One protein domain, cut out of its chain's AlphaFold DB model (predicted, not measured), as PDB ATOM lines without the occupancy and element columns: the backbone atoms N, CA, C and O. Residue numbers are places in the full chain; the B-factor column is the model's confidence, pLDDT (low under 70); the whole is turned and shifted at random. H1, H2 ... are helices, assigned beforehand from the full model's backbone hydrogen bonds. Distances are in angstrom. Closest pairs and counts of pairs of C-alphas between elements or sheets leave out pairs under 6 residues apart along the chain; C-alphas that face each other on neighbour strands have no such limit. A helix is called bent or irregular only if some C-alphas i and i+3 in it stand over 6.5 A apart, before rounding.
ATOM      1  N   THR A 607     142.038 143.041 125.051       91.44
ATOM      2  CA  THR A 607     142.643 142.331 123.914       91.44
ATOM      3  C   THR A 607     141.882 142.567 122.606       91.44
ATOM      4  O   THR A 607     140.678 142.828 122.571       91.44
ATOM      5  N   ARG A 608     142.585 142.425 121.473       88.75
ATOM      6  CA  ARG A 608     141.956 142.519 120.143       88.75
ATOM      7  C   ARG A 608     140.953 141.395 119.887       88.75
ATOM      8  O   ARG A 608     139.949 141.646 119.230       88.75
ATOM      9  N   LEU A 609     141.227 140.185 120.380       86.56
ATOM     10  CA  LEU A 609     140.324 139.039 120.246       86.56
ATOM     11  C   LEU A 609     138.984 139.343 120.918       86.56
ATOM     12  O   LEU A 609     137.943 139.244 120.275       86.56
ATOM     13  N   PHE A 610     139.023 139.817 122.164       91.06
ATOM     14  CA  PHE A 610     137.816 140.147 122.910       91.06
ATOM     15  C   PHE A 610     137.028 141.299 122.277       91.06
ATOM     16  O   PHE A 610     135.807 141.227 122.176       91.06
ATOM     17  N   LEU A 611     137.706 142.334 121.766       92.12
ATOM     18  CA  LEU A 611     137.035 143.403 121.018       92.12
ATOM     19  C   LEU A 611     136.354 142.876 119.748       92.12
ATOM     20  O   LEU A 611     135.205 143.225 119.487       92.12
ATOM     21  N   ARG A 612     137.025 142.020 118.968       91.38
ATOM     22  CA  ARG A 612     136.409 141.409 117.781       91.38
ATOM     23  C   ARG A 612     135.214 140.535 118.154       91.38
ATOM     24  O   ARG A 612     134.218 140.582 117.447       91.38
ATOM     25  N   PHE A 613     135.286 139.799 119.261       92.56
ATOM     26  CA  PHE A 613     134.160 139.042 119.807       92.56
ATOM     27  C   PHE A 613     132.973 139.954 120.157       92.56
ATOM     28  O   PHE A 613     131.850 139.689 119.730       92.56
ATOM     29  N   LEU A 614     133.197 141.064 120.869       92.00
ATOM     30  CA  LEU A 614     132.123 141.996 121.233       92.00
ATOM     31  C   LEU A 614     131.407 142.564 119.999       92.00
ATOM     32  O   LEU A 614     130.180 142.679 119.998       92.00
ATOM     33  N   TRP A 615     132.153 142.837 118.928       93.44
ATOM     34  CA  TRP A 615     131.639 143.412 117.681       93.44
ATOM     35  C   TRP A 615     131.362 142.384 116.568       93.44
ATOM     36  O   TRP A 615     131.099 142.776 115.434       93.44
ATOM     37  N   SER A 616     131.395 141.081 116.864       93.00
ATOM     38  CA  SER A 616     131.131 140.025 115.875       93.00
ATOM     39  C   SER A 616     129.641 139.880 115.537       93.00
ATOM     40  O   SER A 616     128.775 140.463 116.191       93.00
ATOM     41  N   ASN A 617     129.330 139.033 114.559       90.50
ATOM     42  CA  ASN A 617     127.968 138.622 114.194       90.50
ATOM     43  C   ASN A 617     127.343 137.585 115.152       90.50
ATOM     44  O   ASN A 617     126.223 137.135 114.911       90.50
ATOM     45  N   MET A 618     128.032 137.198 116.232       91.19
ATOM     46  CA  MET A 618     127.477 136.272 117.220       91.19
ATOM     47  C   MET A 618     126.230 136.860 117.909       91.19
ATOM     48  O   MET A 618     126.176 138.078 118.131       91.19
ATOM     49  N   PRO A 619     125.255 136.022 118.321       91.50
ATOM     50  CA  PRO A 619     124.068 136.481 119.034       91.50
ATOM     51  C   PRO A 619     124.421 137.306 120.275       91.50
ATOM     52  O   PRO A 619     125.216 136.886 121.115       91.50
ATOM     53  N   VAL A 620     123.801 138.483 120.414       93.12
ATOM     54  CA  VAL A 620     124.047 139.399 121.547       93.12
ATOM     55  C   VAL A 620     123.760 138.719 122.886       93.12
ATOM     56  O   VAL A 620     124.470 138.939 123.862       93.12
ATOM     57  N   THR A 621     122.748 137.861 122.929       93.50
ATOM     58  CA  THR A 621     122.326 137.132 124.129       93.50
ATOM     59  C   THR A 621     123.401 136.151 124.592       93.50
ATOM     60  O   THR A 621     123.798 136.197 125.755       93.50
ATOM     61  N   SER A 622     123.997 135.396 123.667       92.50
ATOM     62  CA  SER A 622     125.149 134.532 123.947       92.50
ATOM     63  C   SER A 622     126.405 135.317 124.325       92.50
ATOM     64  O   SER A 622     127.147 134.887 125.206       92.50
ATOM     65  N   LYS A 623     126.629 136.513 123.751       94.00
ATOM     66  CA  LYS A 623     127.718 137.396 124.214       94.00
ATOM     67  C   LYS A 623     127.544 137.765 125.688       94.00
ATOM     68  O   LYS A 623     128.518 137.759 126.432       94.00
ATOM     69  N   VAL A 624     126.315 138.050 126.121       94.75
ATOM     70  CA  VAL A 624     126.008 138.347 127.529       94.75
ATOM     71  C   VAL A 624     126.206 137.120 128.422       94.75
ATOM     72  O   VAL A 624     126.799 137.268 129.489       94.75
ATOM     73  N   SER A 625     125.798 135.921 127.993       93.25
ATOM     74  CA  SER A 625     126.080 134.668 128.718       93.25
ATOM     75  C   SER A 625     127.582 134.433 128.900       93.25
ATOM     76  O   SER A 625     128.038 134.166 130.011       93.25
ATOM     77  N   ILE A 626     128.362 134.593 127.827       92.75
ATOM     78  CA  ILE A 626     129.823 134.455 127.837       92.75
ATOM     79  C   ILE A 626     130.465 135.487 128.771       92.75
ATOM     80  O   ILE A 626     131.317 135.139 129.588       92.75
ATOM     81  N   LEU A 627     130.036 136.752 128.695       93.62
ATOM     82  CA  LEU A 627     130.504 137.802 129.600       93.62
ATOM     83  C   LEU A 627     130.200 137.450 131.056       93.62
ATOM     84  O   LEU A 627     131.079 137.564 131.906       93.62
ATOM     85  N   ALA A 628     128.985 136.992 131.349       93.81
ATOM     86  CA  ALA A 628     128.607 136.596 132.698       93.81
ATOM     87  C   ALA A 628     129.493 135.460 133.226       93.81
ATOM     88  O   ALA A 628     129.976 135.547 134.351       93.81
ATOM     89  N   TYR A 629     129.759 134.437 132.408       91.56
ATOM     90  CA  TYR A 629     130.660 133.336 132.753       91.56
ATOM     91  C   TYR A 629     132.083 133.825 133.070       91.56
ATOM     92  O   TYR A 629     132.610 133.527 134.140       91.56
ATOM     93  N   ILE A 630     132.671 134.640 132.189       92.50
ATOM     94  CA  ILE A 630     134.010 135.218 132.374       92.50
ATOM     95  C   ILE A 630     134.076 136.037 133.673       92.50
ATOM     96  O   ILE A 630     134.994 135.867 134.478       92.50
ATOM     97  N   PHE A 631     133.098 136.918 133.905       93.38
ATOM     98  CA  PHE A 631     133.095 137.817 135.060       93.38
ATOM     99  C   PHE A 631     132.756 137.128 136.392       93.38
ATOM    100  O   PHE A 631     133.091 137.671 137.448       93.38
ATOM    101  N   THR A 632     132.222 135.901 136.385       92.31
ATOM    102  CA  THR A 632     132.063 135.083 137.602       92.31
ATOM    103  C   THR A 632     133.401 134.809 138.286       92.31
ATOM    104  O   THR A 632     133.487 134.897 139.512       92.31
ATOM    105  N   TYR A 633     134.477 134.562 137.530       93.94
ATOM    106  CA  TYR A 633     135.808 134.364 138.117       93.94
ATOM    107  C   TYR A 633     136.316 135.618 138.842       93.94
ATOM    108  O   TYR A 633     136.950 135.510 139.891       93.94
ATOM    109  N   TYR A 634     135.985 136.809 138.334       93.69
ATOM    110  CA  TYR A 634     136.297 138.078 138.997       93.69
ATOM    111  C   TYR A 634     135.438 138.288 140.242       93.69
ATOM    112  O   TYR A 634     135.963 138.735 141.258       93.69
ATOM    113  N   ALA A 635     134.151 137.929 140.199       91.25
ATOM    114  CA  ALA A 635     133.268 137.999 141.361       91.25
ATOM    115  C   ALA A 635     133.771 137.102 142.506       91.25
ATOM    116  O   ALA A 635     133.872 137.553 143.647       91.25
ATOM    117  N   ILE A 636     134.168 135.863 142.190       92.38
ATOM    118  CA  ILE A 636     134.762 134.924 143.151       92.38
ATOM    119  C   ILE A 636     136.087 135.477 143.692       92.38
ATOM    120  O   ILE A 636     136.285 135.539 144.906       92.38
ATOM    121  N   ALA A 637     136.988 135.922 142.813       94.56
ATOM    122  CA  ALA A 637     138.289 136.466 143.202       94.56
ATOM    123  C   ALA A 637     138.185 137.728 144.073       94.56
ATOM    124  O   ALA A 637     138.975 137.919 144.997       94.56
ATOM    125  N   ALA A 638     137.204 138.587 143.804       92.25
ATOM    126  CA  ALA A 638     136.992 139.815 144.555       92.25
ATOM    127  C   ALA A 638     136.356 139.572 145.935       92.25
ATOM    128  O   ALA A 638     136.407 140.470 146.770       92.25
ATOM    129  N   GLY A 639     135.802 138.381 146.201       90.69
ATOM    130  CA  GLY A 639     135.069 138.049 147.428       90.69
ATOM    131  C   GLY A 639     135.782 138.454 148.723       90.69
ATOM    132  O   GLY A 639     135.238 139.245 149.491       90.69
ATOM    133  N   MET A 640     137.010 137.974 148.950       92.69
ATOM    134  CA  MET A 640     137.795 138.307 150.151       92.69
ATOM    135  C   MET A 640     138.155 139.801 150.232       92.69
ATOM    136  O   MET A 640     138.093 140.410 151.298       92.69
ATOM    137  N   LEU A 641     138.530 140.412 149.104       92.88
ATOM    138  CA  LEU A 641     138.921 141.822 149.067       92.88
ATOM    139  C   LEU A 641     137.726 142.739 149.348       92.88
ATOM    140  O   LEU A 641     137.829 143.660 150.153       92.88
ATOM    141  N   LEU A 642     136.587 142.487 148.705       89.38
ATOM    142  CA  LEU A 642     135.387 143.305 148.851       89.38
ATOM    143  C   LEU A 642     134.755 143.148 150.233       89.38
ATOM    144  O   LEU A 642     134.252 144.135 150.763       89.38
ATOM    145  N   THR A 643     134.812 141.967 150.860       90.44
ATOM    146  CA  THR A 643     134.358 141.819 152.253       90.44
ATOM    147  C   THR A 643     135.288 142.514 153.241       90.44
ATOM    148  O   THR A 643     134.793 143.089 154.209       90.44
ATOM    149  N   LEU A 644     136.601 142.543 152.983       93.12
ATOM    150  CA  LEU A 644     137.559 143.308 153.783       93.12
ATOM    151  C   LEU A 644     137.341 144.821 153.641       93.12
ATOM    152  O   LEU A 644     137.291 145.535 154.639       93.12
ATOM    153  N   VAL A 645     137.147 145.313 152.415       90.62
ATOM    154  CA  VAL A 645     136.806 146.722 152.163       90.62
ATOM    155  C   VAL A 645     135.471 147.072 152.822       90.62
ATOM    156  O   VAL A 645     135.388 148.073 153.526       90.62
ATOM    157  N   ASN A 646     134.448 146.221 152.684       86.75
ATOM    158  CA  ASN A 646     133.171 146.366 153.387       86.75
ATOM    159  C   ASN A 646     133.363 146.422 154.908       86.75
ATOM    160  O   ASN A 646     132.747 147.260 155.553       86.75
ATOM    161  N   TYR A 647     134.212 145.564 155.484       89.75
ATOM    162  CA  TYR A 647     134.485 145.554 156.921       89.75
ATOM    163  C   TYR A 647     135.057 146.890 157.404       89.75
ATOM    164  O   TYR A 647     134.598 147.418 158.411       89.75
ATOM    165  N   ILE A 648     136.006 147.465 156.661       89.31
ATOM    166  CA  ILE A 648     136.617 148.759 156.996       89.31
ATOM    167  C   ILE A 648     135.602 149.892 156.825       89.31
ATOM    168  O   ILE A 648     135.410 150.686 157.742       89.31
ATOM    169  N   LEU A 649     134.933 149.957 155.669       85.88
ATOM    170  CA  LEU A 649     133.998 151.035 155.351       85.88
ATOM    171  C   LEU A 649     132.802 151.037 156.309       85.88
ATOM    172  O   LEU A 649     132.547 152.035 156.974       85.88
ATOM    173  N   VAL A 650     132.098 149.910 156.425       82.38
ATOM    174  CA  VAL A 650     130.914 149.780 157.289       82.38
ATOM    175  C   VAL A 650     131.298 149.772 158.761       82.38
ATOM    176  O   VAL A 650     130.528 150.232 159.590       82.38
ATOM    177  N   GLY A 651     132.465 149.239 159.118       84.56
ATOM    178  CA  GLY A 651     132.897 149.177 160.509       84.56
ATOM    179  C   GLY A 651     133.283 150.540 161.078       84.56
ATOM    180  O   GLY A 651     132.885 150.850 162.197       84.56
ATOM    181  N   LEU A 652     134.035 151.346 160.320       85.00
ATOM    182  CA  LEU A 652     134.599 152.611 160.808       85.00
ATOM    183  C   LEU A 652     133.806 153.843 160.388       85.00
ATOM    184  O   LEU A 652     133.735 154.805 161.141       85.00
ATOM    185  N   PHE A 653     133.202 153.814 159.203       82.00
ATOM    186  CA  PHE A 653     132.603 154.993 158.582       82.00
ATOM    187  C   PHE A 653     131.092 154.852 158.418       82.00
ATOM    188  O   PHE A 653     130.512 155.536 157.590       82.00
ATOM    189  N   PHE A 654     130.416 153.985 159.182       75.81
ATOM    190  CA  PHE A 654     128.969 153.760 159.023       75.81
ATOM    191  C   PHE A 654     128.124 155.036 159.090       75.81
ATOM    192  O   PHE A 654     127.120 155.139 158.398       75.81
ATOM    193  N   GLN A 655     128.512 155.982 159.947       71.00
ATOM    194  CA  GLN A 655     127.783 157.237 160.143       71.00
ATOM    195  C   GLN A 655     128.034 158.239 159.008       71.00
ATOM    196  O   GLN A 655     127.151 159.035 158.702       71.00
ATOM    197  N   ASP A 656     129.206 158.158 158.375       72.06
ATOM    198  CA  ASP A 656     129.611 159.002 157.244       72.06
ATOM    199  C   ASP A 656     129.255 158.367 155.889       72.06
ATOM    200  O   ASP A 656     129.203 159.042 154.859       72.06
ATOM    201  N   LEU A 657     129.021 157.052 155.877       69.50
ATOM    202  CA  LEU A 657     128.532 156.309 154.731       69.50
ATOM    203  C   LEU A 657     127.093 156.728 154.469       69.50
ATOM    204  O   LEU A 657     126.155 156.383 155.184       69.50
ATOM    205  N   ASP A 658     126.951 157.472 153.389       57.94
ATOM    206  CA  ASP A 658     125.684 157.936 152.866       57.94
ATOM    207  C   ASP A 658     124.691 156.765 152.648       57.94
ATOM    208  O   ASP A 658     125.090 155.613 152.438       57.94
ATOM    209  N   GLN A 659     123.379 157.040 152.655       60.88
ATOM    210  CA  GLN A 659     122.280 156.048 152.612       60.88
ATOM    211  C   GLN A 659     122.261 155.146 151.350       60.88
ATOM    212  O   GLN A 659     121.345 154.340 151.154       60.88
ATOM    213  N   PHE A 660     123.261 155.253 150.472       55.16
ATOM    214  CA  PHE A 660     123.512 154.328 149.368       55.16
ATOM    215  C   PHE A 660     123.843 152.916 149.831       55.16
ATOM    216  O   PHE A 660     123.530 151.958 149.119       55.16
ATOM    217  N   TYR A 661     124.468 152.775 151.002       61.47
ATOM    218  CA  TYR A 661     124.940 151.482 151.467       61.47
ATOM    219  C   TYR A 661     123.789 150.646 152.037       61.47
ATOM    220  O   TYR A 661     123.353 150.821 153.174       61.47
ATOM    221  N   THR A 662     123.264 149.726 151.227       63.75
ATOM    222  CA  THR A 662     122.262 148.764 151.703       63.75
ATOM    223  C   THR A 662     122.942 147.795 152.676       63.75
ATOM    224  O   THR A 662     124.017 147.292 152.345       63.75
ATOM    225  N   PRO A 663     122.356 147.495 153.851       66.62
ATOM    226  CA  PRO A 663     122.995 146.621 154.829       66.62
ATOM    227  C   PRO A 663     123.378 145.262 154.225       66.62
ATOM    228  O   PRO A 663     122.514 144.490 153.797       66.62
ATOM    229  N   SER A 664     124.678 144.949 154.236       68.38
ATOM    230  CA  SER A 664     125.269 143.760 153.600       68.38
ATOM    231  C   SER A 664     124.673 142.443 154.093       68.38
ATOM    232  O   SER A 664     124.653 141.461 153.361       68.38
ATOM    233  N   TRP A 665     124.140 142.422 155.316       67.75
ATOM    234  CA  TRP A 665     123.480 141.250 155.888       67.75
ATOM    235  C   TRP A 665     122.198 140.859 155.149       67.75
ATOM    236  O   TRP A 665     122.023 139.693 154.813       67.75
ATOM    237  N   GLY A 666     121.319 141.821 154.849       69.25
ATOM    238  CA  GLY A 666     120.070 141.537 154.134       69.25
ATOM    239  C   GLY A 666     120.336 141.043 152.714       69.25
ATOM    240  O   GLY A 666     119.692 140.102 152.250       69.25
ATOM    241  N   ILE A 667     121.348 141.622 152.061       73.38
ATOM    242  CA  ILE A 667     121.832 141.160 150.759       73.38
ATOM    243  C   ILE A 667     122.381 139.740 150.889       73.38
ATOM    244  O   ILE A 667     121.954 138.868 150.147       73.38
ATOM    245  N   TRP A 668     123.260 139.475 151.857       75.25
ATOM    246  CA  TRP A 668     123.860 138.154 152.048       75.25
ATOM    247  C   TRP A 668     122.820 137.060 152.328       75.25
ATOM    248  O   TRP A 668     122.871 136.006 151.701       75.25
ATOM    249  N   VAL A 669     121.834 137.319 153.195       73.88
ATOM    250  CA  VAL A 669     120.725 136.381 153.451       73.88
ATOM    251  C   VAL A 669     119.905 136.150 152.181       73.88
ATOM    252  O   VAL A 669     119.596 135.007 151.853       73.88
ATOM    253  N   SER A 670     119.599 137.214 151.434       76.88
ATOM    254  CA  SER A 670     118.875 137.105 150.162       76.88
ATOM    255  C   SER A 670     119.659 136.272 149.146       76.88
ATOM    256  O   SER A 670     119.089 135.388 148.513       76.88
ATOM    257  N   LEU A 671     120.973 136.496 149.033       78.81
ATOM    258  CA  LEU A 671     121.862 135.702 148.188       78.81
ATOM    259  C   LEU A 671     121.849 134.238 148.620       78.81
ATOM    260  O   LEU A 671     121.666 133.374 147.774       78.81
ATOM    261  N   LEU A 672     121.976 133.949 149.917       80.12
ATOM    262  CA  LEU A 672     121.995 132.578 150.422       80.12
ATOM    263  C   LEU A 672     120.695 131.842 150.084       80.12
ATOM    264  O   LEU A 672     120.754 130.740 149.541       80.12
ATOM    265  N   VAL A 673     119.539 132.457 150.345       83.25
ATOM    266  CA  VAL A 673     118.219 131.860 150.080       83.25
ATOM    267  C   VAL A 673     117.977 131.671 148.582       83.25
ATOM    268  O   VAL A 673     117.501 130.616 148.163       83.25
ATOM    269  N   VAL A 674     118.318 132.661 147.759       81.12
ATOM    270  CA  VAL A 674     118.088 132.604 146.310       81.12
ATOM    271  C   VAL A 674     119.047 131.620 145.636       81.12
ATOM    272  O   VAL A 674     118.594 130.732 144.917       81.12
ATOM    273  N   PHE A 675     120.354 131.730 145.888       80.38
ATOM    274  CA  PHE A 675     121.357 130.883 145.235       80.38
ATOM    275  C   PHE A 675     121.326 129.445 145.728       80.38
ATOM    276  O   PHE A 675     121.411 128.530 144.922       80.38
ATOM    277  N   ASN A 676     121.211 129.225 147.034       82.88
ATOM    278  CA  ASN A 676     121.323 127.873 147.580       82.88
ATOM    279  C   ASN A 676     119.962 127.208 147.775       82.88
ATOM    280  O   ASN A 676     119.871 125.986 147.709       82.88
ATOM    281  N   GLY A 677     118.905 127.990 148.001       87.19
ATOM    282  CA  GLY A 677     117.542 127.479 148.124       87.19
ATOM    283  C   GLY A 677     116.848 127.402 146.769       87.19
ATOM    284  O   GLY A 677     116.656 126.317 146.222       87.19
ATOM    285  N   VAL A 678     116.475 128.560 146.217       90.06
ATOM    286  CA  VAL A 678     115.639 128.634 145.005       90.06
ATOM    287  C   VAL A 678     116.322 127.986 143.802       90.06
ATOM    288  O   VAL A 678     115.684 127.187 143.121       90.06
ATOM    289  N   ALA A 679     117.607 128.266 143.557       89.38
ATOM    290  CA  ALA A 679     118.304 127.687 142.407       89.38
ATOM    291  C   ALA A 679     118.477 126.162 142.529       89.38
ATOM    292  O   ALA A 679     118.366 125.458 141.525       89.38
ATOM    293  N   SER A 680     118.666 125.632 143.744       91.12
ATOM    294  CA  SER A 680     118.690 124.182 143.981       91.12
ATOM    295  C   SER A 680     117.345 123.550 143.637       91.12
ATOM    296  O   SER A 680     117.301 122.594 142.869       91.12
ATOM    297  N   ILE A 681     116.236 124.129 144.112       93.94
ATOM    298  CA  ILE A 681     114.884 123.638 143.799       93.94
ATOM    299  C   ILE A 681     114.612 123.713 142.290       93.94
ATOM    300  O   ILE A 681     114.095 122.760 141.702       93.94
ATOM    301  N   ALA A 682     114.985 124.821 141.649       93.88
ATOM    302  CA  ALA A 682     114.815 125.026 140.214       93.88
ATOM    303  C   ALA A 682     115.627 124.024 139.377       93.88
ATOM    304  O   ALA A 682     115.110 123.429 138.425       93.88
ATOM    305  N   THR A 683     116.871 123.765 139.776       92.06
ATOM    306  CA  THR A 683     117.731 122.771 139.128       92.06
ATOM    307  C   THR A 683     117.166 121.363 139.317       92.06
ATOM    308  O   THR A 683     117.053 120.619 138.345       92.06
ATOM    309  N   SER A 684     116.715 121.004 140.525       94.00
ATOM    310  CA  SER A 684     116.060 119.715 140.788       94.00
ATOM    311  C   SER A 684     114.783 119.533 139.958       94.00
ATOM    312  O   SER A 684     114.549 118.450 139.422       94.00
ATOM    313  N   MET A 685     113.981 120.592 139.786       93.94
ATOM    314  CA  MET A 685     112.807 120.585 138.903       93.94
ATOM    315  C   MET A 685     113.198 120.382 137.435       93.94
ATOM    316  O   MET A 685     112.554 119.620 136.716       93.94
ATOM    317  N   THR A 686     114.280 121.018 136.989       93.12
ATOM    318  CA  THR A 686     114.795 120.854 135.623       93.12
ATOM    319  C   THR A 686     115.236 119.419 135.370       93.12
ATOM    320  O   THR A 686     114.781 118.815 134.403       93.12
ATOM    321  N   ARG A 687     116.039 118.832 136.266       92.25
ATOM    322  CA  ARG A 687     116.465 117.422 136.172       92.25
ATOM    323  C   ARG A 687     115.272 116.470 136.123       92.25
ATOM    324  O   ARG A 687     115.287 115.502 135.366       92.25
ATOM    325  N   HIS A 688     114.215 116.779 136.876       92.38
ATOM    326  CA  HIS A 688     112.967 116.027 136.825       92.38
ATOM    327  C   HIS A 688     112.270 116.118 135.467       92.38
ATOM    328  O   HIS A 688     111.931 115.095 134.876       92.38
ATOM    329  N   ARG A 689     112.116 117.329 134.929       90.56
ATOM    330  CA  ARG A 689     111.482 117.556 133.622       90.56
ATOM    331  C   ARG A 689     112.288 116.997 132.449       90.56
ATOM    332  O   ARG A 689     111.697 116.609 131.448       90.56
ATOM    333  N   LEU A 690     113.612 116.936 132.574       89.06
ATOM    334  CA  LEU A 690     114.509 116.322 131.590       89.06
ATOM    335  C   LEU A 690     114.575 114.789 131.700       89.06
ATOM    336  O   LEU A 690     115.352 114.179 130.970       89.06
ATOM    337  N   LYS A 691     113.775 114.174 132.585       87.44
ATOM    338  CA  LYS A 691     113.756 112.727 132.863       87.44
ATOM    339  C   LYS A 691     115.107 112.171 133.346       87.44
ATOM    340  O   LYS A 691     115.371 110.986 133.201       87.44
ATOM    341  N   GLU A 692     115.955 113.008 133.949       87.06
ATOM    342  CA  GLU A 692     117.273 112.591 134.453       87.06
ATOM    343  C   GLU A 692     117.166 111.939 135.835       87.06
ATOM    344  O   GLU A 692     117.795 110.917 136.093       87.06
ATOM    345  N   LYS A 693     116.370 112.528 136.740       89.31
ATOM    346  CA  LYS A 693     116.132 112.018 138.105       89.31
ATOM    347  C   LYS A 693     114.735 112.385 138.594       89.31
ATOM    348  O   LYS A 693     114.113 113.314 138.091       89.31
ATOM    349  N   SER A 694     114.229 111.703 139.619       94.25
ATOM    350  CA  SER A 694     113.007 112.153 140.295       94.25
ATOM    351  C   SER A 694     113.268 113.430 141.106       94.25
ATOM    352  O   SER A 694     114.364 113.635 141.635       94.25
ATOM    353  N   PHE A 695     112.256 114.297 141.214       94.12
ATOM    354  CA  PHE A 695     112.388 115.600 141.877       94.12
ATOM    355  C   PHE A 695     112.917 115.489 143.316       94.12
ATOM    356  O   PHE A 695     113.877 116.166 143.680       94.12
ATOM    357  N   TRP A 696     112.338 114.595 144.122       94.75
ATOM    358  CA  TRP A 696     112.721 114.433 145.528       94.75
ATOM    359  C   TRP A 696     114.137 113.890 145.704       94.75
ATOM    360  O   TRP A 696     114.862 114.364 146.575       94.75
ATOM    361  N   VAL A 697     114.562 112.957 144.849       94.81
ATOM    362  CA  VAL A 697     115.944 112.459 144.865       94.81
ATOM    363  C   VAL A 697     116.908 113.587 144.504       94.81
ATOM    364  O   VAL A 697     117.894 113.793 145.205       94.81
ATOM    365  N   ALA A 698     116.588 114.382 143.479       94.38
ATOM    366  CA  ALA A 698     117.418 115.515 143.081       94.38
ATOM    367  C   ALA A 698     117.514 116.604 144.169       94.38
ATOM    368  O   ALA A 698     118.567 117.222 144.311       94.38
ATOM    369  N   ILE A 699     116.446 116.848 144.940       94.31
ATOM    370  CA  ILE A 699     116.465 117.766 146.096       94.31
ATOM    371  C   ILE A 699     117.353 117.213 147.213       94.31
ATOM    372  O   ILE A 699     118.174 117.942 147.763       94.31
ATOM    373  N   LEU A 700     117.214 115.928 147.553       94.94
ATOM    374  CA  LEU A 700     118.015 115.304 148.608       94.94
ATOM    375  C   LEU A 700     119.508 115.310 148.263       94.94
ATOM    376  O   LEU A 700     120.333 115.590 149.131       94.94
ATOM    377  N   GLU A 701     119.858 115.070 146.998       93.38
ATOM    378  CA  GLU A 701     121.233 115.212 146.515       93.38
ATOM    379  C   GLU A 701     121.742 116.651 146.639       93.38
ATOM    380  O   GLU A 701     122.860 116.857 147.111       93.38
ATOM    381  N   ALA A 702     120.922 117.647 146.287       93.00
ATOM    382  CA  ALA A 702     121.283 119.052 146.461       93.00
ATOM    383  C   ALA A 702     121.534 119.408 147.926       93.00
ATOM    384  O   ALA A 702     122.570 119.983 148.249       93.00
ATOM    385  N   CYS A 703     120.650 118.988 148.831       93.50
ATOM    386  CA  CYS A 703     120.834 119.194 150.266       93.50
ATOM    387  C   CYS A 703     122.095 118.495 150.798       93.50
ATOM    388  O   CYS A 703     122.814 119.076 151.609       93.50
ATOM    389  N   LYS A 704     122.384 117.273 150.328       94.56
ATOM    390  CA  LYS A 704     123.571 116.499 150.723       94.56
ATOM    391  C   LYS A 704     124.869 117.219 150.357       94.56
ATOM    392  O   LYS A 704     125.796 117.241 151.163       94.56
ATOM    393  N   TRP A 705     124.943 117.787 149.156       94.31
ATOM    394  CA  TRP A 705     126.177 118.374 148.626       94.31
ATOM    395  C   TRP A 705     126.297 119.885 148.831       94.31
ATOM    396  O   TRP A 705     127.378 120.443 148.647       94.31
ATOM    397  N   LEU A 706     125.239 120.553 149.288       91.62
ATOM    398  CA  LEU A 706     125.265 121.984 149.572       91.62
ATOM    399  C   LEU A 706     126.387 122.403 150.551       91.62
ATOM    400  O   LEU A 706     127.091 123.365 150.237       91.62
ATOM    401  N   PRO A 707     126.644 121.710 151.684       92.12
ATOM    402  CA  PRO A 707     127.746 122.075 152.579       92.12
ATOM    403  C   PRO A 707     129.119 122.010 151.901       92.12
ATOM    404  O   PRO A 707     129.960 122.879 152.128       92.12
ATOM    405  N   PHE A 708     129.327 121.010 151.035       92.88
ATOM    406  CA  PHE A 708     130.551 120.862 150.251       92.88
ATOM    407  C   PHE A 708     130.742 122.059 149.309       92.88
ATOM    408  O   PHE A 708     131.801 122.682 149.323       92.88
ATOM    409  N   LEU A 709     129.704 122.436 148.552       91.50
ATOM    410  CA  LEU A 709     129.767 123.555 147.605       91.50
ATOM    411  C   LEU A 709     129.932 124.913 148.302       91.50
ATOM    412  O   LEU A 709     130.701 125.746 147.828       91.50
ATOM    413  N   LEU A 710     129.263 125.130 149.439       90.25
ATOM    414  CA  LEU A 710     129.411 126.353 150.237       90.25
ATOM    415  C   LEU A 710     130.840 126.519 150.753       90.25
ATOM    416  O   LEU A 710     131.411 127.606 150.653       90.25
ATOM    417  N   LEU A 711     131.426 125.442 151.281       92.75
ATOM    418  CA  LEU A 711     132.809 125.458 151.736       92.75
ATOM    419  C   LEU A 711     133.774 125.675 150.565       92.75
ATOM    420  O   LEU A 711     134.683 126.498 150.672       92.75
ATOM    421  N   PHE A 712     133.550 124.972 149.451       92.88
ATOM    422  CA  PHE A 712     134.379 125.066 148.258       92.88
ATOM    423  C   PHE A 712     134.382 126.489 147.684       92.88
ATOM    424  O   PHE A 712     135.401 127.179 147.737       92.88
ATOM    425  N   PHE A 713     133.230 126.986 147.227       90.12
ATOM    426  CA  PHE A 713     133.123 128.310 146.604       90.12
ATOM    427  C   PHE A 713     133.379 129.467 147.569       90.12
ATOM    428  O   PHE A 713     133.887 130.508 147.153       90.12
ATOM    429  N   GLY A 714     133.092 129.284 148.862       89.38
ATOM    430  CA  GLY A 714     133.471 130.245 149.893       89.38
ATOM    431  C   GLY A 714     134.984 130.321 150.127       89.38
ATOM    432  O   GLY A 714     135.472 131.354 150.573       89.38
ATOM    433  N   GLY A 715     135.734 129.252 149.836       91.19
ATOM    434  CA  GLY A 715     137.162 129.153 150.139       91.19
ATOM    435  C   GLY A 715     138.116 129.476 148.984       91.19
ATOM    436  O   GLY A 715     139.260 129.853 149.234       91.19
ATOM    437  N   ILE A 716     137.679 129.375 147.723       93.69
ATOM    438  CA  ILE A 716     138.572 129.510 146.550       93.69
ATOM    439  C   ILE A 716     138.914 130.958 146.146       93.69
ATOM    440  O   ILE A 716     139.694 131.169 145.212       93.69
ATOM    441  N   SER A 717     138.346 131.967 146.821       94.38
ATOM    442  CA  SER A 717     138.486 133.389 146.456       94.38
ATOM    443  C   SER A 717     139.953 133.828 146.323       94.38
ATOM    444  O   SER A 717     140.345 134.396 145.302       94.38
ATOM    445  N   ILE A 718     140.801 133.477 147.300       92.88
ATOM    446  CA  ILE A 718     142.230 133.841 147.313       92.88
ATOM    447  C   ILE A 718     142.991 133.180 146.152       92.88
ATOM    448  O   ILE A 718     143.848 133.817 145.536       92.88
ATOM    449  N   ASN A 719     142.675 131.926 145.819       91.88
ATOM    450  CA  ASN A 719     143.298 131.207 144.706       91.88
ATOM    451  C   ASN A 719     142.977 131.868 143.360       91.88
ATOM    452  O   ASN A 719     143.886 132.141 142.572       91.88
ATOM    453  N   CYS A 720     141.705 132.205 143.128       94.44
ATOM    454  CA  CYS A 720     141.289 132.911 141.915       94.44
ATOM    455  C   CYS A 720     141.930 134.308 141.838       94.44
ATOM    456  O   CYS A 720     142.469 134.681 140.797       94.44
ATOM    457  N   ALA A 721     141.962 135.054 142.949       94.56
ATOM    458  CA  ALA A 721     142.601 136.371 143.013       94.56
ATOM    459  C   ALA A 721     144.095 136.311 142.673       94.56
ATOM    460  O   ALA A 721     144.576 137.099 141.859       94.56
ATOM    461  N   LYS A 722     144.824 135.338 143.232       93.06
ATOM    462  CA  LYS A 722     146.229 135.080 142.895       93.06
ATOM    463  C   LYS A 722     146.405 134.866 141.390       93.06
ATOM    464  O   LYS A 722     147.278 135.493 140.796       93.06
ATOM    465  N   ALA A 723     145.586 134.016 140.769       92.75
ATOM    466  CA  ALA A 723     145.680 133.728 139.339       92.75
ATOM    467  C   ALA A 723     145.462 134.984 138.472       92.75
ATOM    468  O   ALA A 723     146.279 135.274 137.592       92.75
ATOM    469  N   LEU A 724     144.425 135.777 138.774       94.69
ATOM    470  CA  LEU A 724     144.134 137.032 138.070       94.69
ATOM    471  C   LEU A 724     145.276 138.049 138.205       94.69
ATOM    472  O   LEU A 724     145.713 138.625 137.204       94.69
ATOM    473  N   LEU A 725     145.784 138.251 139.425       94.06
ATOM    474  CA  LEU A 725     146.863 139.203 139.695       94.06
ATOM    475  C   LEU A 725     148.175 138.769 139.042       94.06
ATOM    476  O   LEU A 725     148.889 139.604 138.491       94.06
ATOM    477  N   CYS A 726     148.490 137.475 139.039       92.56
ATOM    478  CA  CYS A 726     149.692 136.990 138.374       92.56
ATOM    479  C   CYS A 726     149.660 137.232 136.863       92.56
ATOM    480  O   CYS A 726     150.672 137.665 136.317       92.56
ATOM    481  N   HIS A 727     148.516 137.057 136.192       93.00
ATOM    482  CA  HIS A 727     148.383 137.501 134.801       93.00
ATOM    483  C   HIS A 727     148.583 139.021 134.676       93.00
ATOM    484  O   HIS A 727     149.426 139.478 133.900       93.00
ATOM    485  N   ALA A 728     147.857 139.806 135.480       93.38
ATOM    486  CA  ALA A 728     147.865 141.264 135.395       93.38
ATOM    487  C   ALA A 728     149.272 141.868 135.580       93.38
ATOM    488  O   ALA A 728     149.650 142.790 134.854       93.38
ATOM    489  N   PHE A 729     150.076 141.296 136.481       93.88
ATOM    490  CA  PHE A 729     151.465 141.690 136.749       93.88
ATOM    491  C   PHE A 729     152.516 140.892 135.963       93.88
ATOM    492  O   PHE A 729     153.708 141.090 136.173       93.88
ATOM    493  N   SER A 730     152.108 140.009 135.043       89.00
ATOM    494  CA  SER A 730     153.022 139.162 134.251       89.00
ATOM    495  C   SER A 730     153.963 138.292 135.089       89.00
ATOM    496  O   SER A 730     155.094 138.008 134.700       89.00
ATOM    497  N   VAL A 731     153.477 137.840 136.243       87.25
ATOM    498  CA  VAL A 731     154.150 136.845 137.072       87.25
ATOM    499  C   VAL A 731     153.881 135.471 136.471       87.25
ATOM    500  O   VAL A 731     152.732 135.051 136.322       87.25
ATOM    501  N   ASN A 732     154.949 134.757 136.121       76.50
ATOM    502  CA  ASN A 732     154.830 133.414 135.569       76.50
ATOM    503  C   ASN A 732     154.348 132.435 136.644       76.50
ATOM    504  O   ASN A 732     155.038 132.186 137.631       76.50
ATOM    505  N   ILE A 733     153.158 131.883 136.422       76.56
ATOM    506  CA  ILE A 733     152.665 130.683 137.090       76.56
ATOM    507  C   ILE A 733     152.784 129.544 136.082       76.56
ATOM    508  O   ILE A 733     152.364 129.689 134.933       76.56
ATOM    509  N   GLU A 734     153.346 128.427 136.524       65.88
ATOM    510  CA  GLU A 734     153.298 127.159 135.807       65.88
ATOM    511  C   GLU A 734     152.351 126.215 136.544       65.88
ATOM    512  O   GLU A 734     152.346 126.157 137.779       65.88
ATOM    513  N   TRP A 735     151.554 125.471 135.785       66.62
ATOM    514  CA  TRP A 735     150.674 124.449 136.330       66.62
ATOM    515  C   TRP A 735     151.143 123.075 135.879       66.62
ATOM    516  O   TRP A 735     151.447 122.866 134.705       66.62
ATOM    517  N   ALA A 736     151.144 122.120 136.804       53.97
ATOM    518  CA  ALA A 736     151.294 120.718 136.448       53.97
ATOM    519  C   ALA A 736     150.028 120.196 135.731       53.97
ATOM    520  O   ALA A 736     148.944 120.799 135.809       53.97
ATOM    521  N   SER A 737     150.167 119.069 135.027       50.56
ATOM    522  CA  SER A 737     149.020 118.246 134.639       50.56
ATOM    523  C   SER A 737     148.310 117.752 135.902       50.56
ATOM    524  O   SER A 737     148.944 117.538 136.936       50.56
ATOM    525  N   THR A 738     146.984 117.631 135.846       50.62
ATOM    526  CA  THR A 738     146.202 117.033 136.937       50.62
ATOM    527  C   THR A 738     146.614 115.576 137.095       50.62
ATOM    528  O   THR A 738     146.670 114.853 136.097       50.62
ATOM    529  N   SER A 739     146.901 115.144 138.321       54.88
ATOM    530  CA  SER A 739     147.217 113.742 138.591       54.88
ATOM    531  C   SER A 739     145.997 112.870 138.282       54.88
ATOM    532  O   SER A 739     144.922 113.097 138.827       54.88
ATOM    533  N   LYS A 740     146.166 111.888 137.391       58.12
ATOM    534  CA  LYS A 740     145.115 110.926 137.006       58.12
ATOM    535  C   LYS A 740     145.126 109.651 137.861       58.12
ATOM    536  O   LYS A 740     144.270 108.794 137.706       58.12
ATOM    537  N   GLU A 741     146.082 109.550 138.782       57.22
ATOM    538  CA  GLU A 741     146.234 108.447 139.726       57.22
ATOM    539  C   GLU A 741     146.462 109.008 141.135       57.22
ATOM    540  O   GLU A 741     147.059 110.079 141.310       57.22
ATOM    541  N   LEU A 742     145.981 108.289 142.152       56.69
ATOM    542  CA  LEU A 742     146.225 108.632 143.549       56.69
ATOM    543  C   LEU A 742     147.697 108.367 143.891       56.69
ATOM    544  O   LEU A 742     148.173 107.238 143.811       56.69
ATOM    545  N   GLY A 743     148.411 109.415 144.305       60.28
ATOM    546  CA  GLY A 743     149.741 109.272 144.899       60.28
ATOM    547  C   GLY A 743     149.696 108.579 146.272       60.28
ATOM    548  O   GLY A 743     148.611 108.340 146.805       60.28
ATOM    549  N   PRO A 744     150.858 108.291 146.885       56.59
ATOM    550  CA  PRO A 744     150.929 107.626 148.185       56.59
ATOM    551  C   PRO A 744     150.099 108.367 149.244       56.59
ATOM    552  O   PRO A 744     150.285 109.564 149.489       56.59
ATOM    553  N   THR A 745     149.161 107.648 149.860       56.56
ATOM    554  CA  THR A 745     148.192 108.186 150.816       56.56
ATOM    555  C   THR A 745     148.680 108.005 152.254       56.56
ATOM    556  O   THR A 745     149.128 106.940 152.670       56.56
ATOM    557  N   GLY A 746     148.608 109.077 153.044       61.47
ATOM    558  CA  GLY A 746     148.922 109.062 154.471       61.47
ATOM    559  C   GLY A 746     148.633 110.420 155.098       61.47
ATOM    560  O   GLY A 746     148.955 111.449 154.504       61.47
ATOM    561  N   ILE A 747     148.047 110.443 156.300       66.44
ATOM    562  CA  ILE A 747     147.606 111.685 156.969       66.44
ATOM    563  C   ILE A 747     148.765 112.687 157.104       66.44
ATOM    564  O   ILE A 747     148.593 113.872 156.831       66.44
ATOM    565  N   TYR A 748     149.969 112.216 157.443       67.88
ATOM    566  CA  TYR A 748     151.161 113.065 157.565       67.88
ATOM    567  C   TYR A 748     151.653 113.626 156.224       67.88
ATOM    568  O   TYR A 748     152.055 114.788 156.152       67.88
ATOM    569  N   ILE A 749     151.588 112.826 155.155       66.94
ATOM    570  CA  ILE A 749     151.952 113.252 153.796       66.94
ATOM    571  C   ILE A 749     150.951 114.312 153.313       66.94
ATOM    572  O   ILE A 749     151.352 115.369 152.820       66.94
ATOM    573  N   GLY A 750     149.655 114.069 153.539       72.38
ATOM    574  CA  GLY A 750     148.569 115.003 153.241       72.38
ATOM    575  C   GLY A 750     148.703 116.321 154.003       72.38
ATOM    576  O   GLY A 750     148.656 117.386 153.391       72.38
ATOM    577  N   LEU A 751     148.969 116.267 155.313       78.25
ATOM    578  CA  LEU A 751     149.135 117.455 156.153       78.25
ATOM    579  C   LEU A 751     150.342 118.300 155.726       78.25
ATOM    580  O   LEU A 751     150.229 119.520 155.611       78.25
ATOM    581  N   ASN A 752     151.489 117.674 155.448       79.38
ATOM    582  CA  ASN A 752     152.679 118.400 154.999       79.38
ATOM    583  C   ASN A 752     152.437 119.084 153.639       79.38
ATOM    584  O   ASN A 752     152.712 120.275 153.466       79.38
ATOM    585  N   LYS A 753     151.830 118.358 152.690       77.38
ATOM    586  CA  LYS A 753     151.450 118.889 151.372       77.38
ATOM    587  C   LYS A 753     150.466 120.060 151.500       77.38
ATOM    588  O   LYS A 753     150.673 121.097 150.865       77.38
ATOM    589  N   MET A 754     149.454 119.927 152.361       84.88
ATOM    590  CA  MET A 754     148.474 120.969 152.669       84.88
ATOM    591  C   MET A 754     149.148 122.228 153.214       84.88
ATOM    592  O   MET A 754     148.983 123.313 152.652       84.88
ATOM    593  N   MET A 755     149.947 122.091 154.277       83.56
ATOM    594  CA  MET A 755     150.611 123.219 154.931       83.56
ATOM    595  C   MET A 755     151.536 123.957 153.969       83.56
ATOM    596  O   MET A 755     151.513 125.185 153.911       83.56
ATOM    597  N   HIS A 756     152.306 123.236 153.151       82.25
ATOM    598  CA  HIS A 756     153.186 123.872 152.177       82.25
ATOM    599  C   HIS A 756     152.409 124.647 151.098       82.25
ATOM    600  O   HIS A 756     152.810 125.753 150.721       82.25
ATOM    601  N   ARG A 757     151.296 124.084 150.607       81.69
ATOM    602  CA  ARG A 757     150.466 124.674 149.546       81.69
ATOM    603  C   ARG A 757     149.673 125.893 150.029       81.69
ATOM    604  O   ARG A 757     149.616 126.893 149.317       81.69
ATOM    605  N   PHE A 758     149.097 125.824 151.228       86.62
ATOM    606  CA  PHE A 758     148.163 126.825 151.757       86.62
ATOM    607  C   PHE A 758     148.760 127.760 152.813       86.62
ATOM    608  O   PHE A 758     148.035 128.590 153.353       86.62
ATOM    609  N   LYS A 759     150.072 127.705 153.088       88.94
ATOM    610  CA  LYS A 759     150.735 128.576 154.084       88.94
ATOM    611  C   LYS A 759     150.373 130.058 153.963       88.94
ATOM    612  O   LYS A 759     150.154 130.715 154.973       88.94
ATOM    613  N   TRP A 760     150.280 130.578 152.738       90.00
ATOM    614  CA  TRP A 760     149.926 131.977 152.500       90.00
ATOM    615  C   TRP A 760     148.441 132.246 152.737       90.00
ATOM    616  O   TRP A 760     148.109 133.267 153.324       90.00
ATOM    617  N   THR A 761     147.561 131.319 152.354       91.94
ATOM    618  CA  THR A 761     146.128 131.387 152.670       91.94
ATOM    619  C   THR A 761     145.916 131.406 154.182       91.94
ATOM    620  O   THR A 761     145.249 132.301 154.690       91.94
ATOM    621  N   PHE A 762     146.556 130.490 154.918       93.81
ATOM    622  CA  PHE A 762     146.488 130.459 156.379       93.81
ATOM    623  C   PHE A 762     147.036 131.739 157.007       93.81
ATOM    624  O   PHE A 762     146.384 132.300 157.883       93.81
ATOM    625  N   LEU A 763     148.185 132.238 156.541       95.00
ATOM    626  CA  LEU A 763     148.756 133.489 157.036       95.00
ATOM    627  C   LEU A 763     147.799 134.671 156.825       95.00
ATOM    628  O   LEU A 763     147.559 135.423 157.764       95.00
ATOM    629  N   ILE A 764     147.230 134.817 155.624       94.44
ATOM    630  CA  ILE A 764     146.269 135.884 155.310       94.44
ATOM    631  C   ILE A 764     145.044 135.779 156.223       94.44
ATOM    632  O   ILE A 764     144.663 136.770 156.843       94.44
ATOM    633  N   CYS A 765     144.463 134.584 156.365       96.00
ATOM    634  CA  CYS A 765     143.314 134.361 157.240       96.00
ATOM    635  C   CYS A 765     143.627 134.694 158.706       96.00
ATOM    636  O   CYS A 765     142.827 135.363 159.353       96.00
ATOM    637  N   ILE A 766     144.791 134.281 159.222       96.56
ATOM    638  CA  ILE A 766     145.219 134.567 160.600       96.56
ATOM    639  C   ILE A 766     145.415 136.071 160.809       96.56
ATOM    640  O   ILE A 766     144.947 136.605 161.809       96.56
ATOM    641  N   VAL A 767     146.064 136.765 159.870       96.88
ATOM    642  CA  VAL A 767     146.286 138.217 159.956       96.88
ATOM    643  C   VAL A 767     144.959 138.974 159.940       96.88
ATOM    644  O   VAL A 767     144.751 139.850 160.778       96.88
ATOM    645  N   ILE A 768     144.038 138.618 159.038       96.44
ATOM    646  CA  ILE A 768     142.712 139.245 158.975       96.44
ATOM    647  C   ILE A 768     141.923 138.954 160.258       96.44
ATOM    648  O   ILE A 768     141.381 139.882 160.853       96.44
ATOM    649  N   ALA A 769     141.896 137.704 160.728       96.31
ATOM    650  CA  ALA A 769     141.193 137.328 161.954       96.31
ATOM    651  C   ALA A 769     141.759 138.047 163.190       96.31
ATOM    652  O   ALA A 769     140.997 138.574 163.999       96.31
ATOM    653  N   ALA A 770     143.087 138.127 163.319       95.94
ATOM    654  CA  ALA A 770     143.745 138.872 164.390       95.94
ATOM    655  C   ALA A 770     143.414 140.369 164.318       95.94
ATOM    656  O   ALA A 770     143.123 140.978 165.346       95.94
ATOM    657  N   GLY A 771     143.383 140.944 163.112       95.00
ATOM    658  CA  GLY A 771     142.932 142.314 162.880       95.00
ATOM    659  C   GLY A 771     141.485 142.530 163.326       95.00
ATOM    660  O   GLY A 771     141.211 143.468 164.068       95.00
ATOM    661  N   MET A 772     140.568 141.630 162.962       94.19
ATOM    662  CA  MET A 772     139.166 141.700 163.389       94.19
ATOM    663  C   MET A 772     139.021 141.618 164.914       94.19
ATOM    664  O   MET A 772     138.258 142.382 165.501       94.19
ATOM    665  N   MET A 773     139.775 140.725 165.564       92.69
ATOM    666  CA  MET A 773     139.791 140.588 167.024       92.69
ATOM    667  C   MET A 773     140.354 141.837 167.709       92.69
ATOM    668  O   MET A 773     139.777 142.319 168.682       92.69
ATOM    669  N   TYR A 774     141.447 142.399 167.189       94.38
ATOM    670  CA  TYR A 774     142.007 143.648 167.697       94.38
ATOM    671  C   TYR A 774     141.002 144.797 167.573       94.38
ATOM    672  O   TYR A 774     140.756 145.501 168.547       94.38
ATOM    673  N   MET A 775     140.353 144.949 166.420       92.38
ATOM    674  CA  MET A 775     139.352 145.996 166.210       92.38
ATOM    675  C   MET A 775     138.103 145.807 167.082       92.38
ATOM    676  O   MET A 775     137.470 146.790 167.452       92.38
ATOM    677  N   ALA A 776     137.750 144.575 167.450       89.50
ATOM    678  CA  ALA A 776     136.616 144.310 168.333       89.50
ATOM    679  C   ALA A 776     136.914 144.601 169.818       89.50
ATOM    680  O   ALA A 776     136.030 145.094 170.516       89.50
ATOM    681  N   PHE A 777     138.128 144.302 170.303       89.62
ATOM    682  CA  PHE A 777     138.439 144.311 171.745       89.62
ATOM    683  C   PHE A 777     139.574 145.250 172.173       89.62
ATOM    684  O   PHE A 777     139.608 145.668 173.327       89.62
ATOM    685  N   GLY A 778     140.529 145.537 171.289       87.69
ATOM    686  CA  GLY A 778     141.781 146.233 171.609       87.69
ATOM    687  C   GLY A 778     141.943 147.617 170.978       87.69
ATOM    688  O   GLY A 778     142.872 148.338 171.343       87.69
ATOM    689  N   ALA A 779     141.079 147.996 170.036       90.12
ATOM    690  CA  ALA A 779     141.130 149.307 169.401       90.12
ATOM    691  C   ALA A 779     140.672 150.429 170.357       90.12
ATOM    692  O   ALA A 779     139.788 150.214 171.192       90.12
ATOM    693  N   PRO A 780     141.247 151.641 170.244       89.38
ATOM    694  CA  PRO A 780     140.813 152.794 171.023       89.38
ATOM    695  C   PRO A 780     139.367 153.186 170.695       89.38
ATOM    696  O   PRO A 780     138.843 152.900 169.614       89.38
ATOM    697  N   TRP A 781     138.726 153.877 171.637       79.50
ATOM    698  CA  TRP A 781     137.341 154.322 171.503       79.50
ATOM    699  C   TRP A 781     137.141 155.143 170.215       79.50
ATOM    700  O   TRP A 781     137.926 156.044 169.921       79.50
ATOM    701  N   GLY A 782     136.122 154.790 169.424       79.12
ATOM    702  CA  GLY A 782     135.857 155.355 168.091       79.12
ATOM    703  C   GLY A 782     136.389 154.520 166.917       79.12
ATOM    704  O   GLY A 782     135.852 154.621 165.823       79.12
ATOM    705  N   TRP A 783     137.369 153.640 167.145       83.88
ATOM    706  CA  TRP A 783     137.883 152.693 166.139       83.88
ATOM    707  C   TRP A 783     137.405 151.254 166.375       83.88
ATOM    708  O   TRP A 783     137.761 150.340 165.636       83.88
ATOM    709  N   THR A 784     136.604 151.037 167.417       87.81
ATOM    710  CA  THR A 784     136.099 149.718 167.793       87.81
ATOM    711  C   THR A 784     135.007 149.230 166.845       87.81
ATOM    712  O   THR A 784     133.957 149.864 166.736       87.81
ATOM    713  N   ILE A 785     135.197 148.055 166.246       87.62
ATOM    714  CA  ILE A 785     134.204 147.376 165.404       87.62
ATOM    715  C   ILE A 785     133.682 146.168 166.182       87.62
ATOM    716  O   ILE A 785     134.152 145.044 166.014       87.62
ATOM    717  N   ALA A 786     132.715 146.407 167.067       84.12
ATOM    718  CA  ALA A 786     132.124 145.383 167.926       84.12
ATOM    719  C   ALA A 786     130.615 145.235 167.665       84.12
ATOM    720  O   ALA A 786     129.950 146.229 167.354       84.12
ATOM    721  N   PRO A 787     130.040 144.025 167.780       80.94
ATOM    722  CA  PRO A 787     128.599 143.828 167.651       80.94
ATOM    723  C   PRO A 787     127.846 144.543 168.786       80.94
ATOM    724  O   PRO A 787     128.246 144.487 169.946       80.94
ATOM    725  N   GLY A 788     126.737 145.214 168.465       72.31
ATOM    726  CA  GLY A 788     125.938 145.941 169.452       72.31
ATOM    727  C   GLY A 788     124.653 146.527 168.869       72.31
ATOM    728  O   GLY A 788     124.522 146.662 167.658       72.31
ATOM    729  N   LYS A 789     123.703 146.901 169.738       65.81
ATOM    730  CA  LYS A 789     122.357 147.377 169.346       65.81
ATOM    731  C   LYS A 789     122.369 148.640 168.466       65.81
ATOM    732  O   LYS A 789     121.447 148.839 167.686       65.81
ATOM    733  N   PHE A 790     123.411 149.460 168.586       63.16
ATOM    734  CA  PHE A 790     123.606 150.703 167.826       63.16
ATOM    735  C   PHE A 790     124.911 150.697 167.013       63.16
ATOM    736  O   PHE A 790     125.401 151.750 166.624       63.16
ATOM    737  N   SER A 791     125.497 149.515 166.793       69.56
ATOM    738  CA  SER A 791     126.759 149.353 166.072       69.56
ATOM    739  C   SER A 791     126.531 148.615 164.761       69.56
ATOM    740  O   SER A 791     125.877 147.572 164.727       69.56
ATOM    741  N   ALA A 792     127.145 149.108 163.687       70.50
ATOM    742  CA  ALA A 792     127.185 148.406 162.409       70.50
ATOM    743  C   ALA A 792     128.146 147.202 162.407       70.50
ATOM    744  O   ALA A 792     128.248 146.494 161.404       70.50
ATOM    745  N   GLY A 793     128.812 146.929 163.537       77.62
ATOM    746  CA  GLY A 793     129.787 145.855 163.692       77.62
ATOM    747  C   GLY A 793     129.270 144.493 163.235       77.62
ATOM    748  O   GLY A 793     129.978 143.793 162.524       77.62
ATOM    749  N   THR A 794     128.015 144.132 163.521       77.56
ATOM    750  CA  THR A 794     127.444 142.854 163.049       77.56
ATOM    751  C   THR A 794     127.386 142.776 161.518       77.56
ATOM    752  O   THR A 794     127.726 141.748 160.935       77.56
ATOM    753  N   TYR A 795     127.007 143.870 160.850       78.00
ATOM    754  CA  TYR A 795     126.913 143.938 159.386       78.00
ATOM    755  C   TYR A 795     128.289 143.945 158.705       78.00
ATOM    756  O   TYR A 795     128.420 143.468 157.578       78.00
ATOM    757  N   ALA A 796     129.309 144.462 159.396       83.38
ATOM    758  CA  ALA A 796     130.692 144.482 158.936       83.38
ATOM    759  C   ALA A 796     131.398 143.128 159.148       83.38
ATOM    760  O   ALA A 796     132.042 142.618 158.233       83.38
ATOM    761  N   ILE A 797     131.264 142.535 160.343       88.69
ATOM    762  CA  ILE A 797     132.008 141.346 160.791       88.69
ATOM    763  C   ILE A 797     131.591 140.092 160.024       88.69
ATOM    764  O   ILE A 797     132.454 139.349 159.563       88.69
ATOM    765  N   VAL A 798     130.286 139.827 159.896       87.19
ATOM    766  CA  VAL A 798     129.803 138.506 159.457       87.19
ATOM    767  C   VAL A 798     130.257 138.130 158.039       87.19
ATOM    768  O   VAL A 798     130.800 137.034 157.885       87.19
ATOM    769  N   PRO A 799     130.130 138.988 157.004       87.38
ATOM    770  CA  PRO A 799     130.571 138.627 155.655       87.38
ATOM    771  C   PRO A 799     132.070 138.299 155.571       87.38
ATOM    772  O   PRO A 799     132.456 137.345 154.893       87.38
ATOM    773  N   LEU A 800     132.913 139.059 156.282       91.00
ATOM    774  CA  LEU A 800     134.356 138.823 156.325       91.00
ATOM    775  C   LEU A 800     134.693 137.562 157.129       91.00
ATOM    776  O   LEU A 800     135.505 136.755 156.685       91.00
ATOM    777  N   ALA A 801     134.023 137.342 158.265       92.62
ATOM    778  CA  ALA A 801     134.198 136.142 159.076       92.62
ATOM    779  C   ALA A 801     133.859 134.867 158.288       92.62
ATOM    780  O   ALA A 801     134.593 133.885 158.381       92.62
ATOM    781  N   VAL A 802     132.791 134.884 157.479       90.19
ATOM    782  CA  VAL A 802     132.421 133.762 156.599       90.19
ATOM    783  C   VAL A 802     133.519 133.493 155.569       90.19
ATOM    784  O   VAL A 802     133.958 132.354 155.448       90.19
ATOM    785  N   GLN A 803     134.018 134.523 154.878       91.75
ATOM    786  CA  GLN A 803     135.099 134.370 153.895       91.75
ATOM    787  C   GLN A 803     136.387 133.821 154.526       91.75
ATOM    788  O   GLN A 803     136.967 132.865 154.011       91.75
ATOM    789  N   VAL A 804     136.812 134.371 155.668       95.50
ATOM    790  CA  VAL A 804     138.001 133.904 156.401       95.50
ATOM    791  C   VAL A 804     137.824 132.457 156.861       95.50
ATOM    792  O   VAL A 804     138.728 131.641 156.680       95.50
ATOM    793  N   SER A 805     136.651 132.122 157.404       94.94
ATOM    794  CA  SER A 805     136.349 130.774 157.893       94.94
ATOM    795  C   SER A 805     136.337 129.754 156.759       94.94
ATOM    796  O   SER A 805     136.984 128.721 156.886       94.94
ATOM    797  N   CYS A 806     135.674 130.040 155.634       93.88
ATOM    798  CA  CYS A 806     135.646 129.140 154.480       93.88
ATOM    799  C   CYS A 806     137.037 128.961 153.856       93.88
ATOM    800  O   CYS A 806     137.442 127.830 153.605       93.88
ATOM    801  N   ALA A 807     137.803 130.042 153.664       93.88
ATOM    802  CA  ALA A 807     139.159 129.968 153.113       93.88
ATOM    803  C   ALA A 807     140.134 129.204 154.026       93.88
ATOM    804  O   ALA A 807     141.018 128.503 153.535       93.88
ATOM    805  N   PHE A 808     139.965 129.309 155.348       94.12
ATOM    806  CA  PHE A 808     140.757 128.554 156.320       94.12
ATOM    807  C   PHE A 808     140.315 127.085 156.429       94.12
ATOM    808  O   PHE A 808     141.150 126.196 156.565       94.12
ATOM    809  N   ALA A 809     139.011 126.814 156.366       93.62
ATOM    810  CA  ALA A 809     138.441 125.479 156.517       93.62
ATOM    811  C   ALA A 809     138.594 124.618 155.251       93.62
ATOM    812  O   ALA A 809     138.754 123.403 155.362       93.62
ATOM    813  N   LEU A 810     138.596 125.224 154.058       92.06
ATOM    814  CA  LEU A 810     138.682 124.519 152.775       92.06
ATOM    815  C   LEU A 810     139.808 123.464 152.738       92.06
ATOM    816  O   LEU A 810     139.506 122.305 152.447       92.06
ATOM    817  N   PRO A 811     141.076 123.790 153.065       88.62
ATOM    818  CA  PRO A 811     142.158 122.811 153.003       88.62
ATOM    819  C   PRO A 811     142.039 121.728 154.078       88.62
ATOM    820  O   PRO A 811     142.450 120.596 153.846       88.62
ATOM    821  N   LEU A 812     141.470 122.064 155.240       87.19
ATOM    822  CA  LEU A 812     141.361 121.156 156.381       87.19
ATOM    823  C   LEU A 812     140.313 120.068 156.146       87.19
ATOM    824  O   LEU A 812     140.564 118.904 156.438       87.19
ATOM    825  N   PHE A 813     139.149 120.439 155.611       87.06
ATOM    826  CA  PHE A 813     138.040 119.502 155.427       87.06
ATOM    827  C   PHE A 813     138.050 118.810 154.064       87.06
ATOM    828  O   PHE A 813     137.619 117.665 153.988       87.06
ATOM    829  N   LEU A 814     138.525 119.475 153.003       86.44
ATOM    830  CA  LEU A 814     138.533 118.913 151.644       86.44
ATOM    831  C   LEU A 814     139.929 118.502 151.153       86.44
ATOM    832  O   LEU A 814     140.045 117.882 150.102       86.44
TER     833      LEU A 814
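This is residues 607 to 814 of the 817 residues of the protein "Glyco_trans_2-like domain-containing protein" of Fusarium oxysporum f. sp. melonis 26406 (UniProt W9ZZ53). Three helical stretches, H2b, H6b and H7, lie side by side as a small triangular bundle, with H4b crossing the later part of H7. Around this core the body is loose: H3 and H4a form a helical hairpin reaching to one side, H2a leads away toward H1, and residues 734 to 749 stick out as a free stretch. The printed part has 208 residues with seven named helices, H1 to H7 in order, and no named strand; the class is all helix. It is loose, with a radius of gyration of the C-alphas of 21.0 A and spans of 59 by 48 by 48 A.

H1, residues 608 to 614, is close but not clearly touching H2a, residues 620 to 637; the closest C-alphas, Leu 614 and Lys 623, are 7.0 A apart. H2a with residues 633 to 637 alone touches H5, residues 717 to 728, at Ala 637 and Ala 721, 4.3 A between C-alphas, about perpendicular at 71 degrees, only just past steep. H2b, residues 640 to 652, touches H7, residues 793 to 814, at Tyr 647 and Ala 796, 4.4 A between C-alphas, a shallow tilt of 26 degrees, opposite ways. H3, residues 664 to 689, forms a hairpin with H4a, residues 695 to 704; their closest C-alphas, Ser 684 and Ala 698, are 5.0 A apart. With residues 664 to 668 alone H3 also touches H7, the C-alphas of Trp 665 and Tyr 795 being closest at 5.6 A. H4b, residues 707 to 715, touches H7 at Gly 715 and Ala 807, 3.7 A between C-alphas. H6a, residues 747 to 757, is close but not clearly touching H7, with closest C-alphas Met 754 and Pro 811 6.6 A apart. H6b, residues 760 to 777, forms a hairpin with H7, the hub, which touches four helices; C-alphas 765 and 804 are closest at 5.4 A, a shallow tilt of 29 degrees. Packing is mostly crossed, only just: 2 of 6 tilted pairs are shallow. Every O i to N i+4 pair is within hydrogen-bond range in H1, H2b, H4a, H4b, H5, H6a and H6b, against 12 of 14 in H2a, 20 of 22 in H3 and 14 of 18 in H7.

H1 begins at C-alpha 608 (141.956, 142.519, 120.143). By their hydrogen bonds H2, H4 and H6 were each assigned as one helix, but are bent: C-alphas 637 and 640 are 7.2 A apart, 704 and 707 7.2 A, 757 and 760 7.9 A. H2a is 26.1 A long, H3 35.7 A, H6b 25.6 A and H7 30.8 A. H7 is irregular, only just, with C-alphas 808 and 811 6.8 A apart, and ends at C-alpha 814 (138.533, 118.913, 151.644).

The C-alphas of Lys 691 and Pro 780 are farthest apart, 61.6 A. The printed part has no cut; the links H2 to H3, H5 to H6 and H6 to H7 are long. Mean pLDDT of the printed part is 85.4, and residues 657 to 666, 734 to 749 and 789 to 791 are under 70.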